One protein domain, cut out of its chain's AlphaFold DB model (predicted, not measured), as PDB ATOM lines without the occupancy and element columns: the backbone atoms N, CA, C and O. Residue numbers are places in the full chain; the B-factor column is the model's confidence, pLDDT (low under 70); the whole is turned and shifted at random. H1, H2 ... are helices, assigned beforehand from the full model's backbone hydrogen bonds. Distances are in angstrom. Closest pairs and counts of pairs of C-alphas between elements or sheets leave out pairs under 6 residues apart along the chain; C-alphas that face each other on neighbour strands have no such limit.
ATOM      1  N   THR A   9      89.928 105.452 122.587       61.88
ATOM      2  CA  THR A   9      90.986 105.445 123.601       61.88
ATOM      3  C   THR A   9      92.314 105.972 123.061       61.88
ATOM      4  O   THR A   9      92.933 106.781 123.730       61.88
ATOM      5  N   GLY A  10      92.738 105.576 121.857       66.19
ATOM      6  CA  GLY A  10      93.976 106.054 121.229       66.19
ATOM      7  C   GLY A  10      93.916 107.524 120.805       66.19
ATOM      8  O   GLY A  10      94.876 108.254 121.027       66.19
ATOM      9  N   ILE A  11      92.782 107.985 120.267       72.19
ATOM     10  CA  ILE A  11      92.572 109.400 119.915       72.19
ATOM     11  C   ILE A  11      92.512 110.263 121.183       72.19
ATOM     12  O   ILE A  11      93.161 111.301 121.245       72.19
ATOM     13  N   ILE A  12      91.798 109.820 122.223       76.06
ATOM     14  CA  ILE A  12      91.755 110.494 123.528       76.06
ATOM     15  C   ILE A  12      93.161 110.549 124.136       76.06
ATOM     16  O   ILE A  12      93.581 111.608 124.594       76.06
ATOM     17  N   LEU A  13      93.914 109.445 124.098       79.00
ATOM     18  CA  LEU A  13      95.287 109.400 124.602       79.00
ATOM     19  C   LEU A  13      96.188 110.390 123.848       79.00
ATOM     20  O   LEU A  13      96.948 111.120 124.473       79.00
ATOM     21  N   LEU A  14      96.061 110.459 122.518       79.81
ATOM     22  CA  LEU A  14      96.784 111.409 121.670       79.81
ATOM     23  C   LEU A  14      96.480 112.860 122.073       79.81
ATOM     24  O   LEU A  14      97.399 113.659 122.221       79.81
ATOM     25  N   VAL A  15      95.204 113.189 122.302       82.81
ATOM     26  CA  VAL A  15      94.767 114.523 122.749       82.81
ATOM     27  C   VAL A  15      95.373 114.865 124.113       82.81
ATOM     28  O   VAL A  15      95.914 115.956 124.282       82.81
ATOM     29  N   VAL A  16      95.342 113.929 125.068       86.12
ATOM     30  CA  VAL A  16      95.919 114.115 126.411       86.12
ATOM     31  C   VAL A  16      97.434 114.323 126.344       86.12
ATOM     32  O   VAL A  16      97.961 115.213 127.015       86.12
ATOM     33  N   ILE A  17      98.141 113.550 125.516       85.00
ATOM     34  CA  ILE A  17      99.589 113.692 125.318       85.00
ATOM     35  C   ILE A  17      99.913 115.067 124.728       85.00
ATOM     36  O   ILE A  17     100.753 115.781 125.273       85.00
ATOM     37  N   VAL A  18      99.222 115.474 123.659       85.31
ATOM     38  CA  VAL A  18      99.438 116.779 123.015       85.31
ATOM     39  C   VAL A  18      99.161 117.923 123.995       85.31
ATOM     40  O   VAL A  18      99.990 118.819 124.125       85.31
ATOM     41  N   ALA A  19      98.052 117.869 124.739       85.44
ATOM     42  CA  ALA A  19      97.725 118.871 125.754       85.44
ATOM     43  C   ALA A  19      98.794 118.951 126.858       85.44
ATOM     44  O   ALA A  19      99.175 120.047 127.268       85.44
ATOM     45  N   SER A  20      99.327 117.806 127.293       87.38
ATOM     46  CA  SER A  20     100.389 117.752 128.305       87.38
ATOM     47  C   SER A  20     101.695 118.360 127.792       87.38
ATOM     48  O   SER A  20     102.344 119.118 128.511       87.38
ATOM     49  N   ILE A  21     102.069 118.084 126.537       86.56
ATOM     50  CA  ILE A  21     103.275 118.660 125.925       86.56
ATOM     51  C   ILE A  21     103.123 120.175 125.761       86.56
ATOM     52  O   ILE A  21     104.047 120.911 126.102       86.56
ATOM     53  N   ILE A  22     101.955 120.652 125.319       85.12
ATOM     54  CA  ILE A  22     101.662 122.089 125.230       85.12
ATOM     55  C   ILE A  22     101.777 122.741 126.612       85.12
ATOM     56  O   ILE A  22     102.436 123.770 126.749       85.12
ATOM     57  N   TYR A  23     101.194 122.128 127.645       86.44
ATOM     58  CA  TYR A  23     101.267 122.633 129.014       86.44
ATOM     59  C   TYR A  23     102.713 122.738 129.522       86.44
ATOM     60  O   TYR A  23     103.115 123.783 130.035       86.44
ATOM     61  N   ILE A  24     103.527 121.693 129.342       85.94
ATOM     62  CA  ILE A  24     104.943 121.703 129.742       85.94
ATOM     63  C   ILE A  24     105.720 122.754 128.944       85.94
ATOM     64  O   ILE A  24     106.482 123.524 129.527       85.94
ATOM     65  N   ALA A  25     105.499 122.841 127.632       84.12
ATOM     66  CA  ALA A  25     106.178 123.809 126.780       84.12
ATOM     67  C   ALA A  25     105.887 125.256 127.213       84.12
ATOM     68  O   ALA A  25     106.801 126.074 127.272       84.12
ATOM     69  N   TYR A  26     104.642 125.570 127.580       81.56
ATOM     70  CA  TYR A  26     104.270 126.907 128.053       81.56
ATOM     71  C   TYR A  26     104.747 127.226 129.473       81.56
ATOM     72  O   TYR A  26     104.998 128.391 129.768       81.56
ATOM     73  N   THR A  27     104.868 126.227 130.349       83.50
ATOM     74  CA  THR A  27     105.200 126.441 131.771       83.50
ATOM     75  C   THR A  27     106.684 126.291 132.100       83.50
ATOM     76  O   THR A  27     107.118 126.785 133.139       83.50
ATOM     77  N   LYS A  28     107.466 125.594 131.265       84.44
ATOM     78  CA  LYS A  28     108.865 125.236 131.565       84.44
ATOM     79  C   LYS A  28     109.890 125.720 130.542       84.44
ATOM     80  O   LYS A  28     111.077 125.657 130.840       84.44
ATOM     81  N   ILE A  29     109.471 126.179 129.362       84.12
ATOM     82  CA  ILE A  29     110.395 126.618 128.307       84.12
ATOM     83  C   ILE A  29     110.271 128.126 128.138       84.12
ATOM     84  O   ILE A  29     109.268 128.602 127.613       84.12
ATOM     85  N   GLU A  30     111.278 128.880 128.568       83.62
ATOM     86  CA  GLU A  30     111.315 130.342 128.416       83.62
ATOM     87  C   GLU A  30     111.634 130.766 126.981       83.62
ATOM     88  O   GLU A  30     111.029 131.713 126.482       83.62
ATOM     89  N   ASP A  31     112.515 130.026 126.297       88.19
ATOM     90  CA  ASP A  31     112.891 130.316 124.915       88.19
ATOM     91  C   ASP A  31     111.693 130.108 123.961       88.19
ATOM     92  O   ASP A  31     111.202 128.979 123.803       88.19
ATOM     93  N   PRO A  32     111.210 131.171 123.292       82.69
ATOM     94  CA  PRO A  32     110.041 131.100 122.420       82.69
ATOM     95  C   PRO A  32     110.285 130.251 121.165       82.69
ATOM     96  O   PRO A  32     109.347 129.644 120.641       82.69
ATOM     97  N   THR A  33     111.529 130.154 120.699       85.12
ATOM     98  CA  THR A  33     111.919 129.352 119.533       85.12
ATOM     99  C   THR A  33     111.839 127.870 119.876       85.12
ATOM    100  O   THR A  33     111.177 127.099 119.177       85.12
ATOM    101  N   ILE A  34     112.437 127.475 121.004       84.06
ATOM    102  CA  ILE A  34     112.404 126.085 121.482       84.06
ATOM    103  C   ILE A  34     110.965 125.680 121.821       84.06
ATOM    104  O   ILE A  34     110.518 124.606 121.418       84.06
ATOM    105  N   ARG A  35     110.199 126.562 122.478       84.31
ATOM    106  CA  ARG A  35     108.779 126.335 122.789       84.31
ATOM    107  C   ARG A  35     107.966 126.046 121.527       84.31
ATOM    108  O   ARG A  35     107.158 125.121 121.509       84.31
ATOM    109  N   THR A  36     108.205 126.811 120.467       83.19
ATOM    110  CA  THR A  36     107.507 126.660 119.187       83.19
ATOM    111  C   THR A  36     107.805 125.306 118.542       83.19
ATOM    112  O   THR A  36     106.880 124.597 118.149       83.19
ATOM    113  N   ILE A  37     109.076 124.895 118.503       84.69
ATOM    114  CA  ILE A  37     109.485 123.595 117.945       84.69
ATOM    115  C   ILE A  37     108.860 122.438 118.740       84.69
ATOM    116  O   ILE A  37     108.299 121.510 118.151       84.69
ATOM    117  N   VAL A  38     108.896 122.522 120.074       83.31
ATOM    118  CA  VAL A  38     108.346 121.501 120.982       83.31
ATOM    119  C   VAL A  38     106.827 121.364 120.851       83.31
ATOM    120  O   VAL A  38     106.305 120.281 121.087       83.31
ATOM    121  N   ILE A  39     106.108 122.412 120.441       84.31
ATOM    122  CA  ILE A  39     104.655 122.360 120.210       84.31
ATOM    123  C   ILE A  39     104.320 121.878 118.792       84.31
ATOM    124  O   ILE A  39     103.416 121.058 118.615       84.31
ATOM    125  N   ILE A  40     105.039 122.359 117.774       86.06
ATOM    126  CA  ILE A  40     104.739 122.054 116.366       86.06
ATOM    127  C   ILE A  40     104.985 120.578 116.041       86.06
ATOM    128  O   ILE A  40     104.162 119.967 115.360       86.06
ATOM    129  N   ILE A  41     106.077 119.983 116.532       86.00
ATOM    130  CA  ILE A  41     106.427 118.590 116.207       86.00
ATOM    131  C   ILE A  41     105.331 117.598 116.661       86.00
ATOM    132  O   ILE A  41     104.850 116.829 115.824       86.00
ATOM    133  N   PRO A  42     104.862 117.608 117.926       83.69
ATOM    134  CA  PRO A  42     103.768 116.743 118.367       83.69
ATOM    135  C   PRO A  42     102.466 116.976 117.606       83.69
ATOM    136  O   PRO A  42     101.780 116.013 117.267       83.69
ATOM    137  N   LEU A  43     102.130 118.237 117.309       85.06
ATOM    138  CA  LEU A  43     100.938 118.566 116.525       85.06
ATOM    139  C   LEU A  43     101.020 117.980 115.113       85.06
ATOM    140  O   LEU A  43     100.043 117.413 114.628       85.06
ATOM    141  N   PHE A  44     102.187 118.057 114.472       85.56
ATOM    142  CA  PHE A  44     102.409 117.489 113.145       85.56
ATOM    143  C   PHE A  44     102.295 115.956 113.134       85.56
ATOM    144  O   PHE A  44     101.664 115.386 112.239       85.56
ATOM    145  N   ILE A  45     102.846 115.281 114.149       83.81
ATOM    146  CA  ILE A  45     102.723 113.823 114.316       83.81
ATOM    147  C   ILE A  45     101.257 113.431 114.528       83.81
ATOM    148  O   ILE A  45     100.749 112.535 113.850       83.81
ATOM    149  N   ALA A  46     100.556 114.132 115.424       80.62
ATOM    150  CA  ALA A  46      99.144 113.897 115.699       80.62
ATOM    151  C   ALA A  46      98.281 114.087 114.442       80.62
ATOM    152  O   ALA A  46      97.446 113.238 114.122       80.62
ATOM    153  N   PHE A  47      98.522 115.161 113.687       81.75
ATOM    154  CA  PHE A  47      97.826 115.430 112.434       81.75
ATOM    155  C   PHE A  47      98.086 114.342 111.385       81.75
ATOM    156  O   PHE A  47      97.146 113.839 110.773       81.75
ATOM    157  N   SER A  48      99.341 113.919 111.218       77.62
ATOM    158  CA  SER A  48      99.716 112.865 110.267       77.62
ATOM    159  C   SER A  48      99.036 111.530 110.591       77.62
ATOM    160  O   SER A  48      98.522 110.866 109.689       77.62
ATOM    161  N   ALA A  49      98.954 111.166 111.875       74.69
ATOM    162  CA  ALA A  49      98.241 109.973 112.326       74.69
ATOM    163  C   ALA A  49      96.730 110.046 112.027       74.69
ATOM    164  O   ALA A  49      96.145 109.076 111.543       74.69
ATOM    165  N   LEU A  50      96.102 111.207 112.249       75.00
ATOM    166  CA  LEU A  50      94.683 111.427 111.941       75.00
ATOM    167  C   LEU A  50      94.394 111.375 110.432       75.00
ATOM    168  O   LEU A  50      93.395 110.785 110.014       75.00
ATOM    169  N   VAL A  51      95.266 111.957 109.602       74.81
ATOM    170  CA  VAL A  51      95.149 111.895 108.134       74.81
ATOM    171  C   VAL A  51      95.312 110.462 107.632       74.81
ATOM    172  O   VAL A  51      94.551 110.042 106.758       74.81
ATOM    173  N   GLY A  52      96.264 109.710 108.197       66.56
ATOM    174  CA  GLY A  52      96.445 108.285 107.927       66.56
ATOM    175  C   GLY A  52      95.150 107.516 108.163       66.56
ATOM    176  O   GLY A  52      94.611 106.951 107.216       66.56
ATOM    177  N   LEU A  53      94.586 107.623 109.372       67.38
ATOM    178  CA  LEU A  53      93.311 106.997 109.737       67.38
ATOM    179  C   LEU A  53      92.191 107.357 108.749       67.38
ATOM    180  O   LEU A  53      91.528 106.468 108.224       67.38
ATOM    181  N   LYS A  54      92.003 108.645 108.427       66.25
ATOM    182  CA  LYS A  54      90.945 109.085 107.498       66.25
ATOM    183  C   LYS A  54      91.066 108.433 106.114       66.25
ATOM    184  O   LYS A  54      90.046 108.096 105.515       66.25
ATOM    185  N   LYS A  55      92.289 108.244 105.604       63.94
ATOM    186  CA  LYS A  55      92.512 107.536 104.333       63.94
ATOM    187  C   LYS A  55      92.114 106.062 104.425       63.94
ATOM    188  O   LYS A  55      91.476 105.574 103.498       63.94
ATOM    189  N   GLU A  56      92.422 105.381 105.531       61.56
ATOM    190  CA  GLU A  56      92.028 103.974 105.736       61.56
ATOM    191  C   GLU A  56      90.501 103.804 105.731       61.56
ATOM    192  O   GLU A  56      89.975 102.919 105.048       61.56
ATOM    193  N   TYR A  57      89.790 104.697 106.433       65.06
ATOM    194  CA  TYR A  57      88.324 104.704 106.484       65.06
ATOM    195  C   TYR A  57      87.698 105.030 105.118       65.06
ATOM    196  O   TYR A  57      86.690 104.437 104.737       65.06
ATOM    197  N   SER A  58      88.326 105.910 104.331       74.50
ATOM    198  CA  SER A  58      87.844 106.277 102.993       74.50
ATOM    199  C   SER A  58      87.877 105.119 101.991       74.50
ATOM    200  O   SER A  58      87.049 105.099 101.080       74.50
ATOM    201  N   ILE A  59      88.830 104.190 102.108       79.81
ATOM    202  CA  ILE A  59      88.918 103.026 101.209       79.81
ATOM    203  C   ILE A  59      87.776 102.055 101.510       79.81
ATOM    204  O   ILE A  59      87.092 101.614 100.588       79.81
ATOM    205  N   ALA A  60      87.524 101.778 102.792       82.19
ATOM    206  CA  ALA A  60      86.392 100.954 103.199       82.19
ATOM    207  C   ALA A  60      85.066 101.573 102.737       82.19
ATOM    208  O   ALA A  60      84.262 100.884 102.118       82.19
ATOM    209  N   ASP A  61      84.866 102.876 102.948       83.31
ATOM    210  CA  ASP A  61      83.653 103.570 102.503       83.31
ATOM    211  C   ASP A  61      83.468 103.514 100.984       83.31
ATOM    212  O   ASP A  61      82.339 103.405 100.509       83.31
ATOM    213  N   LYS A  62      84.557 103.569 100.208       85.75
ATOM    214  CA  LYS A  62      84.498 103.423  98.750       85.75
ATOM    215  C   LYS A  62      84.017 102.022  98.356       85.75
ATOM    216  O   LYS A  62      83.056 101.914  97.605       85.75
ATOM    217  N   ILE A  63      84.609 100.977  98.934       86.38
ATOM    218  CA  ILE A  63      84.221  99.571  98.711       86.38
ATOM    219  C   ILE A  63      82.753  99.335  99.101       86.38
ATOM    220  O   ILE A  63      82.015  98.639  98.406       86.38
ATOM    221  N   ILE A  64      82.309  99.952 100.198       86.44
ATOM    222  CA  ILE A  64      80.927  99.879 100.677       86.44
ATOM    223  C   ILE A  64      79.968 100.600  99.717       86.44
ATOM    224  O   ILE A  64      78.912 100.061  99.392       86.44
ATOM    225  N   LYS A  65      80.317 101.808  99.253       86.38
ATOM    226  CA  LYS A  65      79.501 102.593  98.308       86.38
ATOM    227  C   LYS A  65      79.401 101.954  96.929       86.38
ATOM    228  O   LYS A  65      78.377 102.108  96.276       86.38
ATOM    229  N   GLU A  66      80.436 101.242  96.503       87.88
ATOM    230  CA  GLU A  66      80.428 100.470  95.257       87.88
ATOM    231  C   GLU A  66      79.569  99.198  95.342       87.88
ATOM    232  O   GLU A  66      79.427  98.493  94.349       87.88
ATOM    233  N   GLY A  67      78.975  98.897  96.504       88.19
ATOM    234  CA  GLY A  67      78.077  97.754  96.678       88.19
ATOM    235  C   GLY A  67      78.796  96.408  96.796       88.19
ATOM    236  O   GLY A  67      78.141  95.375  96.882       88.19
ATOM    237  N   LEU A  68      80.131  96.392  96.875       89.69
ATOM    238  CA  LEU A  68      80.923  95.156  96.936       89.69
ATOM    239  C   LEU A  68      80.657  94.353  98.217       89.69
ATOM    240  O   LEU A  68      80.717  93.127  98.218       89.69
ATOM    241  N   VAL A  69      80.328  95.046  99.312       89.88
ATOM    242  CA  VAL A  69      79.893  94.408 100.563       89.88
ATOM    243  C   VAL A  69      78.521  93.753 100.411       89.88
ATOM    244  O   VAL A  69      78.297  92.681 100.968       89.88
ATOM    245  N   ASP A  70      77.608  94.373  99.661       89.50
ATOM    246  CA  ASP A  70      76.293  93.790  99.397       89.50
ATOM    247  C   ASP A  70      76.412  92.579  98.467       89.50
ATOM    248  O   ASP A  70      75.816  91.549  98.758       89.50
ATOM    249  N   GLU A  71      77.261  92.657  97.437       89.56
ATOM    250  CA  GLU A  71      77.562  91.537  96.537       89.56
ATOM    251  C   GLU A  71      78.159  90.340  97.299       89.56
ATOM    252  O   GLU A  71      77.756  89.193  97.087       89.56
ATOM    253  N   TYR A  72      79.084  90.597  98.232       91.56
ATOM    254  CA  TYR A  72      79.620  89.566  99.123       91.56
ATOM    255  C   TYR A  72      78.514  88.926  99.973       91.56
ATOM    256  O   TYR A  72      78.435  87.700 100.062       91.56
ATOM    257  N   LEU A  73      77.648  89.742 100.585       90.75
ATOM    258  CA  LEU A  73      76.542  89.261 101.417       90.75
ATOM    259  C   LEU A  73      75.528  88.438 100.615       90.75
ATOM    260  O   LEU A  73      75.012  87.453 101.139       90.75
ATOM    261  N   ASP A  74      75.256  88.811  99.368       90.06
ATOM    262  CA  ASP A  74      74.326  88.090  98.494       90.06
ATOM    263  C   ASP A  74      74.873  86.712  98.099       90.06
ATOM    264  O   ASP A  74      74.122  85.739  98.035       90.06
ATOM    265  N   LYS A  75      76.190  86.605  97.884       89.38
ATOM    266  CA  LYS A  75      76.855  85.352  97.493       89.38
ATOM    267  C   LYS A  75      77.152  84.426  98.670       89.38
ATOM    268  O   LYS A  75      77.046  83.208  98.538       89.38
ATOM    269  N   HIS A  76      77.558  84.987  99.807       88.69
ATOM    270  CA  HIS A  76      78.166  84.227 100.905       88.69
ATOM    271  C   HIS A  76      77.451  84.399 102.253       88.69
ATOM    272  O   HIS A  76      77.808  83.740 103.235       88.69
ATOM    273  N   GLY A  77      76.448  85.279 102.343       87.56
ATOM    274  CA  GLY A  77      75.880  85.695 103.622       87.56
ATOM    275  C   GLY A  77      76.963  86.299 104.517       87.56
ATOM    276  O   GLY A  77      77.828  87.039 104.062       87.56
ATOM    277  N   LEU A  78      76.962  85.956 105.807       85.88
ATOM    278  CA  LEU A  78      78.019  86.395 106.727       85.88
ATOM    279  C   LEU A  78      79.413  85.855 106.329       85.88
ATOM    280  O   LEU A  78      80.426  86.522 106.566       85.88
ATOM    281  N   GLY A  79      79.453  84.662 105.725       82.62
ATOM    282  CA  GLY A  79      80.665  83.894 105.440       82.62
ATOM    283  C   GLY A  79      81.476  83.509 106.684       82.62
ATOM    284  O   GLY A  79      81.275  84.017 107.797       82.62
ATOM    285  N   ASP A  80      82.422  82.591 106.506       88.75
ATOM    286  CA  ASP A  80      83.364  82.218 107.559       88.75
ATOM    287  C   ASP A  80      84.623  83.112 107.513       88.75
ATOM    288  O   ASP A  80      84.620  84.224 106.970       88.75
ATOM    289  N   ARG A  81      85.701  82.708 108.189       86.50
ATOM    290  CA  ARG A  81      86.961  83.463 108.151       86.50
ATOM    291  C   ARG A  81      87.649  83.342 106.789       86.50
ATOM    292  O   ARG A  81      88.198  84.330 106.318       86.50
ATOM    293  N   LYS A  82      87.592  82.163 106.171       90.31
ATOM    294  CA  LYS A  82      88.243  81.864 104.896       90.31
ATOM    295  C   LYS A  82      87.552  82.602 103.752       90.31
ATOM    296  O   LYS A  82      88.236  83.262 102.984       90.31
ATOM    297  N   THR A  83      86.216  82.591 103.709       90.50
ATOM    298  CA  THR A  83      85.443  83.321 102.683       90.50
ATOM    299  C   THR A  83      85.708  84.822 102.744       90.50
ATOM    300  O   THR A  83      85.808  85.501 101.727       90.50
ATOM    301  N   PHE A  84      85.856  85.357 103.957       92.00
ATOM    302  CA  PHE A  84      86.182  86.764 104.133       92.00
ATOM    303  C   PHE A  84      87.620  87.088 103.726       92.00
ATOM    304  O   PHE A  84      87.860  88.141 103.147       92.00
ATOM    305  N   ASP A  85      88.579  86.207 104.010       91.00
ATOM    306  CA  ASP A  85      89.960  86.389 103.560       91.00
ATOM    307  C   ASP A  85      90.064  86.321 102.022       91.00
ATOM    308  O   ASP A  85      90.781  87.129 101.435       91.00
ATOM    309  N   GLU A  86      89.288  85.451 101.369       92.94
ATOM    310  CA  GLU A  86      89.150  85.397  99.904       92.94
ATOM    311  C   GLU A  86      88.555  86.698  99.342       92.94
ATOM    312  O   GLU A  86      89.119  87.274  98.415       92.94
ATOM    313  N   PHE A  87      87.495  87.234  99.959       93.38
ATOM    314  CA  PHE A  87      86.929  88.538  99.594       93.38
ATOM    315  C   PHE A  87      87.950  89.678  99.695       93.38
ATOM    316  O   PHE A  87      88.018  90.532  98.813       93.38
ATOM    317  N   ILE A  88      88.780  89.693 100.743       93.44
ATOM    318  CA  ILE A  88      89.870  90.672 100.848       93.44
ATOM    319  C   ILE A  88      90.888  90.486  99.716       93.44
ATOM    320  O   ILE A  88      91.285  91.479  99.108       93.44
ATOM    321  N   GLY A  89      91.261  89.245  99.395       91.31
ATOM    322  CA  GLY A  89      92.156  88.953  98.274       91.31
ATOM    323  C   GLY A  89      91.597  89.432  96.931       91.31
ATOM    324  O   GLY A  89      92.319  90.033  96.139       91.31
ATOM    325  N   GLU A  90      90.297  89.259  96.685       91.25
ATOM    326  CA  GLU A  90      89.645  89.796  95.484       91.25
ATOM    327  C   GLU A  90      89.699  91.324  95.418       91.25
ATOM    328  O   GLU A  90      89.944  91.887  94.350       91.25
ATOM    329  N   LEU A  91      89.487  92.009  96.544       90.19
ATOM    330  CA  LEU A  91      89.599  93.465  96.606       90.19
ATOM    331  C   LEU A  91      91.028  93.928  96.294       90.19
ATOM    332  O   LEU A  91      91.207  94.883  95.535       90.19
ATOM    333  N   GLU A  92      92.039  93.233  96.812       88.88
ATOM    334  CA  GLU A  92      93.446  93.514  96.508       88.88
ATOM    335  C   GLU A  92      93.764  93.301  95.021       88.88
ATOM    336  O   GLU A  92      94.394  94.162  94.405       88.88
ATOM    337  N   MET A  93      93.248  92.233  94.400       89.00
ATOM    338  CA  MET A  93      93.384  92.010  92.951       89.00
ATOM    339  C   MET A  93      92.704  93.098  92.109       89.00
ATOM    340  O   MET A  93      93.179  93.425  91.023       89.00
ATOM    341  N   ARG A  94      91.610  93.688  92.606       84.50
ATOM    342  CA  ARG A  94      90.932  94.836  91.974       84.50
ATOM    343  C   ARG A  94      91.693  96.158  92.159       84.50
ATOM    344  O   ARG A  94      91.255  97.186  91.648       84.50
ATOM    345  N   GLY A  95      92.825  96.144  92.863       84.19
ATOM    346  CA  GLY A  95      93.697  97.300  93.071       84.19
ATOM    347  C   GLY A  95      93.430  98.071  94.364       84.19
ATOM    348  O   GLY A  95      93.980  99.159  94.547       84.19
ATOM    349  N   TYR A  96      92.607  97.544  95.277       85.00
ATOM    350  CA  TYR A  96      92.410  98.161  96.586       85.00
ATOM    351  C   TYR A  96      93.575  97.850  97.522       85.00
ATOM    352  O   TYR A  96      93.896  96.697  97.782       85.00
ATOM    353  N   THR A  97      94.181  98.882  98.106       83.94
ATOM    354  CA  THR A  97      95.130  98.692  99.209       83.94
ATOM    355  C   THR A  97      94.358  98.428 100.498       83.94
ATOM    356  O   THR A  97      93.833  99.361 101.111       83.94
ATOM    357  N   ILE A  98      94.272  97.163 100.913       83.50
ATOM    358  CA  ILE A  98      93.567  96.775 102.136       83.50
ATOM    359  C   ILE A  98      94.548  96.717 103.307       83.50
ATOM    360  O   ILE A  98      95.396  95.838 103.405       83.50
ATOM    361  N   ASN A  99      94.413  97.651 104.243       81.44
ATOM    362  CA  ASN A  99      95.145  97.603 105.506       81.44
ATOM    363  C   ASN A  99      94.302  96.920 106.610       81.44
ATOM    364  O   ASN A  99      93.098  96.673 106.433       81.44
ATOM    365  N   PRO A 100      94.894  96.614 107.782       83.06
ATOM    366  CA  PRO A 100      94.166  95.989 108.885       83.06
ATOM    367  C   PRO A 100      92.945  96.790 109.370       83.06
ATOM    368  O   PRO A 100      91.965  96.186 109.814       83.06
ATOM    369  N   GLY A 101      92.987  98.125 109.280       79.50
ATOM    370  CA  GLY A 101      91.881  99.015 109.640       79.50
ATOM    371  C   GLY A 101      90.684  98.861 108.700       79.50
ATOM    372  O   GLY A 101      89.578  98.554 109.149       79.50
ATOM    373  N   THR A 102      90.923  98.962 107.392       84.00
ATOM    374  CA  THR A 102      89.948  98.743 106.318       84.00
ATOM    375  C   THR A 102      89.347  97.340 106.408       84.00
ATOM    376  O   THR A 102      88.127  97.198 106.394       84.00
ATOM    377  N   LYS A 103      90.168  96.298 106.604       88.12
ATOM    378  CA  LYS A 103      89.687  94.917 106.787       88.12
ATOM    379  C   LYS A 103      88.743  94.790 107.988       88.12
ATOM    380  O   LYS A 103      87.686  94.168 107.888       88.12
ATOM    381  N   ALA A 104      89.095  95.393 109.124       85.75
ATOM    382  CA  ALA A 104      88.247  95.373 110.313       85.75
ATOM    383  C   ALA A 104      86.922  96.121 110.095       85.75
ATOM    384  O   ALA A 104      85.871  95.646 110.534       85.75
ATOM    385  N   GLN A 105      86.956  97.261 109.402       86.50
ATOM    386  CA  GLN A 105      85.760  98.034 109.077       86.50
ATOM    387  C   GLN A 105      84.836  97.281 108.118       86.50
ATOM    388  O   GLN A 105      83.646  97.180 108.396       86.50
ATOM    389  N   LEU A 106      85.373  96.682 107.050       90.44
ATOM    390  CA  LEU A 106      84.592  95.866 106.116       90.44
ATOM    391  C   LEU A 106      83.929  94.684 106.826       90.44
ATOM    392  O   LEU A 106      82.742  94.435 106.630       90.44
ATOM    393  N   ARG A 107      84.653  93.995 107.722       90.50
ATOM    394  CA  ARG A 107      84.069  92.904 108.517       90.50
ATOM    395  C   ARG A 107      82.906  93.391 109.377       90.50
ATOM    396  O   ARG A 107      81.901  92.694 109.491       90.50
ATOM    397  N   ARG A 108      83.049  94.562 109.997       89.81
ATOM    398  CA  ARG A 108      81.998  95.163 110.822       89.81
ATOM    399  C   ARG A 108      80.770  95.525 109.990       89.81
ATOM    400  O   ARG A 108      79.666  95.195 110.404       89.81
ATOM    401  N   GLU A 109      80.970  96.134 108.824       89.38
ATOM    402  CA  GLU A 109      79.879  96.513 107.925       89.38
ATOM    403  C   GLU A 109      79.107  95.282 107.428       89.38
ATOM    404  O   GLU A 109      77.878  95.280 107.456       89.38
ATOM    405  N   ILE A 110      79.810  94.207 107.046       91.88
ATOM    406  CA  ILE A 110      79.199  92.922 106.662       91.88
ATOM    407  C   ILE A 110      78.304  92.398 107.792       91.88
ATOM    408  O   ILE A 110      77.146  92.061 107.553       91.88
ATOM    409  N   VAL A 111      78.816  92.358 109.028       91.25
ATOM    410  CA  VAL A 111      78.054  91.893 110.200       91.25
ATOM    411  C   VAL A 111      76.814  92.767 110.425       91.25
ATOM    412  O   VAL A 111      75.708  92.239 110.520       91.25
ATOM    413  N   GLU A 112      76.971  94.093 110.461       91.06
ATOM    414  CA  GLU A 112      75.863  95.026 110.709       91.06
ATOM    415  C   GLU A 112      74.788  94.983 109.613       91.06
ATOM    416  O   GLU A 112      73.597  95.119 109.899       91.06
ATOM    417  N   ARG A 113      75.174  94.811 108.345       89.25
ATOM    418  CA  ARG A 113      74.220  94.682 107.234       89.25
ATOM    419  C   ARG A 113      73.517  93.334 107.237       89.25
ATOM    420  O   ARG A 113      72.308  93.292 107.023       89.25
ATOM    421  N   PHE A 114      74.234  92.254 107.530       89.94
ATOM    422  CA  PHE A 114      73.638  90.928 107.659       89.94
ATOM    423  C   PHE A 114      72.586  90.884 108.775       89.94
ATOM    424  O   PHE A 114      71.496  90.355 108.574       89.94
ATOM    425  N   GLU A 115      72.873  91.488 109.933       88.56
ATOM    426  CA  GLU A 115      71.902  91.604 111.027       88.56
ATOM    427  C   GLU A 115      70.692  92.466 110.654       88.56
ATOM    428  O   GLU A 115      69.564  92.107 110.992       88.56
ATOM    429  N   ARG A 116      70.894  93.571 109.922       88.12
ATOM    430  CA  ARG A 116      69.794  94.410 109.421       88.12
ATOM    431  C   ARG A 116      68.868  93.663 108.461       88.12
ATOM    432  O   ARG A 116      67.669  93.867 108.543       88.12
ATOM    433  N   ARG A 117      69.401  92.791 107.601       83.00
ATOM    434  CA  ARG A 117      68.612  91.989 106.643       83.00
ATOM    435  C   ARG A 117      67.808  90.853 107.293       83.00
ATOM    436  O   ARG A 117      66.948  90.278 106.638       83.00
ATOM    437  N   LYS A 118      68.105  90.496 108.548       76.38
ATOM    438  CA  LYS A 118      67.345  89.491 109.313       76.38
ATOM    439  C   LYS A 118      66.101  90.050 110.010       76.38
ATOM    440  O   LYS A 118      65.293  89.249 110.476       76.38
ATOM    441  N   LYS A 119      66.006  91.371 110.164       64.06
ATOM    442  CA  LYS A 119      64.841  92.061 110.734       64.06
ATOM    443  C   LYS A 119      63.843  92.395 109.639       64.06
ATOM    444  O   LYS A 119      62.640  92.342 109.958       64.06
TER     445      LYS A 119
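What this domain is: This is residues 9 to 119 of the 119 residues of an uncharacterized protein of Methanomicrobia archaeon (UniProt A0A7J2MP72). One long helix, H2, makes the long axis; H1 folds back along its first part as a hairpin, and H3, H4 and H5 form a small head at its other end. The 111 printed residues, with five named helices, H1 to H5, and no named strand, are all helix and extended: radius of gyration of the C-alphas 20.6 A, spans 65 by 32 by 22 A.

How they stand to each other: H2, residues 32 to 65, touches H1, residues 9 to 28, with residues 35 to 46 alone, a hairpin at a shallow tilt of 14 degrees; the closest C-alphas, of Ala 25 and Arg 35, are 5.4 A apart. H2 touches H5, residues 100 to 117, with residues 56 to 64 alone, at a steep tilt of 43 degrees; the closest C-alphas, of Ala 60 and Thr 102, are 5.2 A apart. H5 touches H3, residues 68 to 76; the closest C-alphas, of Val 69 and Ile 110, are 6.3 A apart. H4, residues 81 to 93, is close but not clearly touching to H3 and H5. Every O i to N i+4 pair is within hydrogen-bond range in H1, H3, H4 and H5, and 28 of 30 in H2.

Where its parts are: H2 runs 48.2 A from C-alpha 32 at (110.041, 131.100, 122.420); H1 measures 27.8 A, H5 26.0 A, ending at C-alpha 117 at (68.612, 91.989, 106.643).

The domain as a whole: The printed part has no cut. Confidence is under 70 at residues 9 to 10, 52 to 57 and 119.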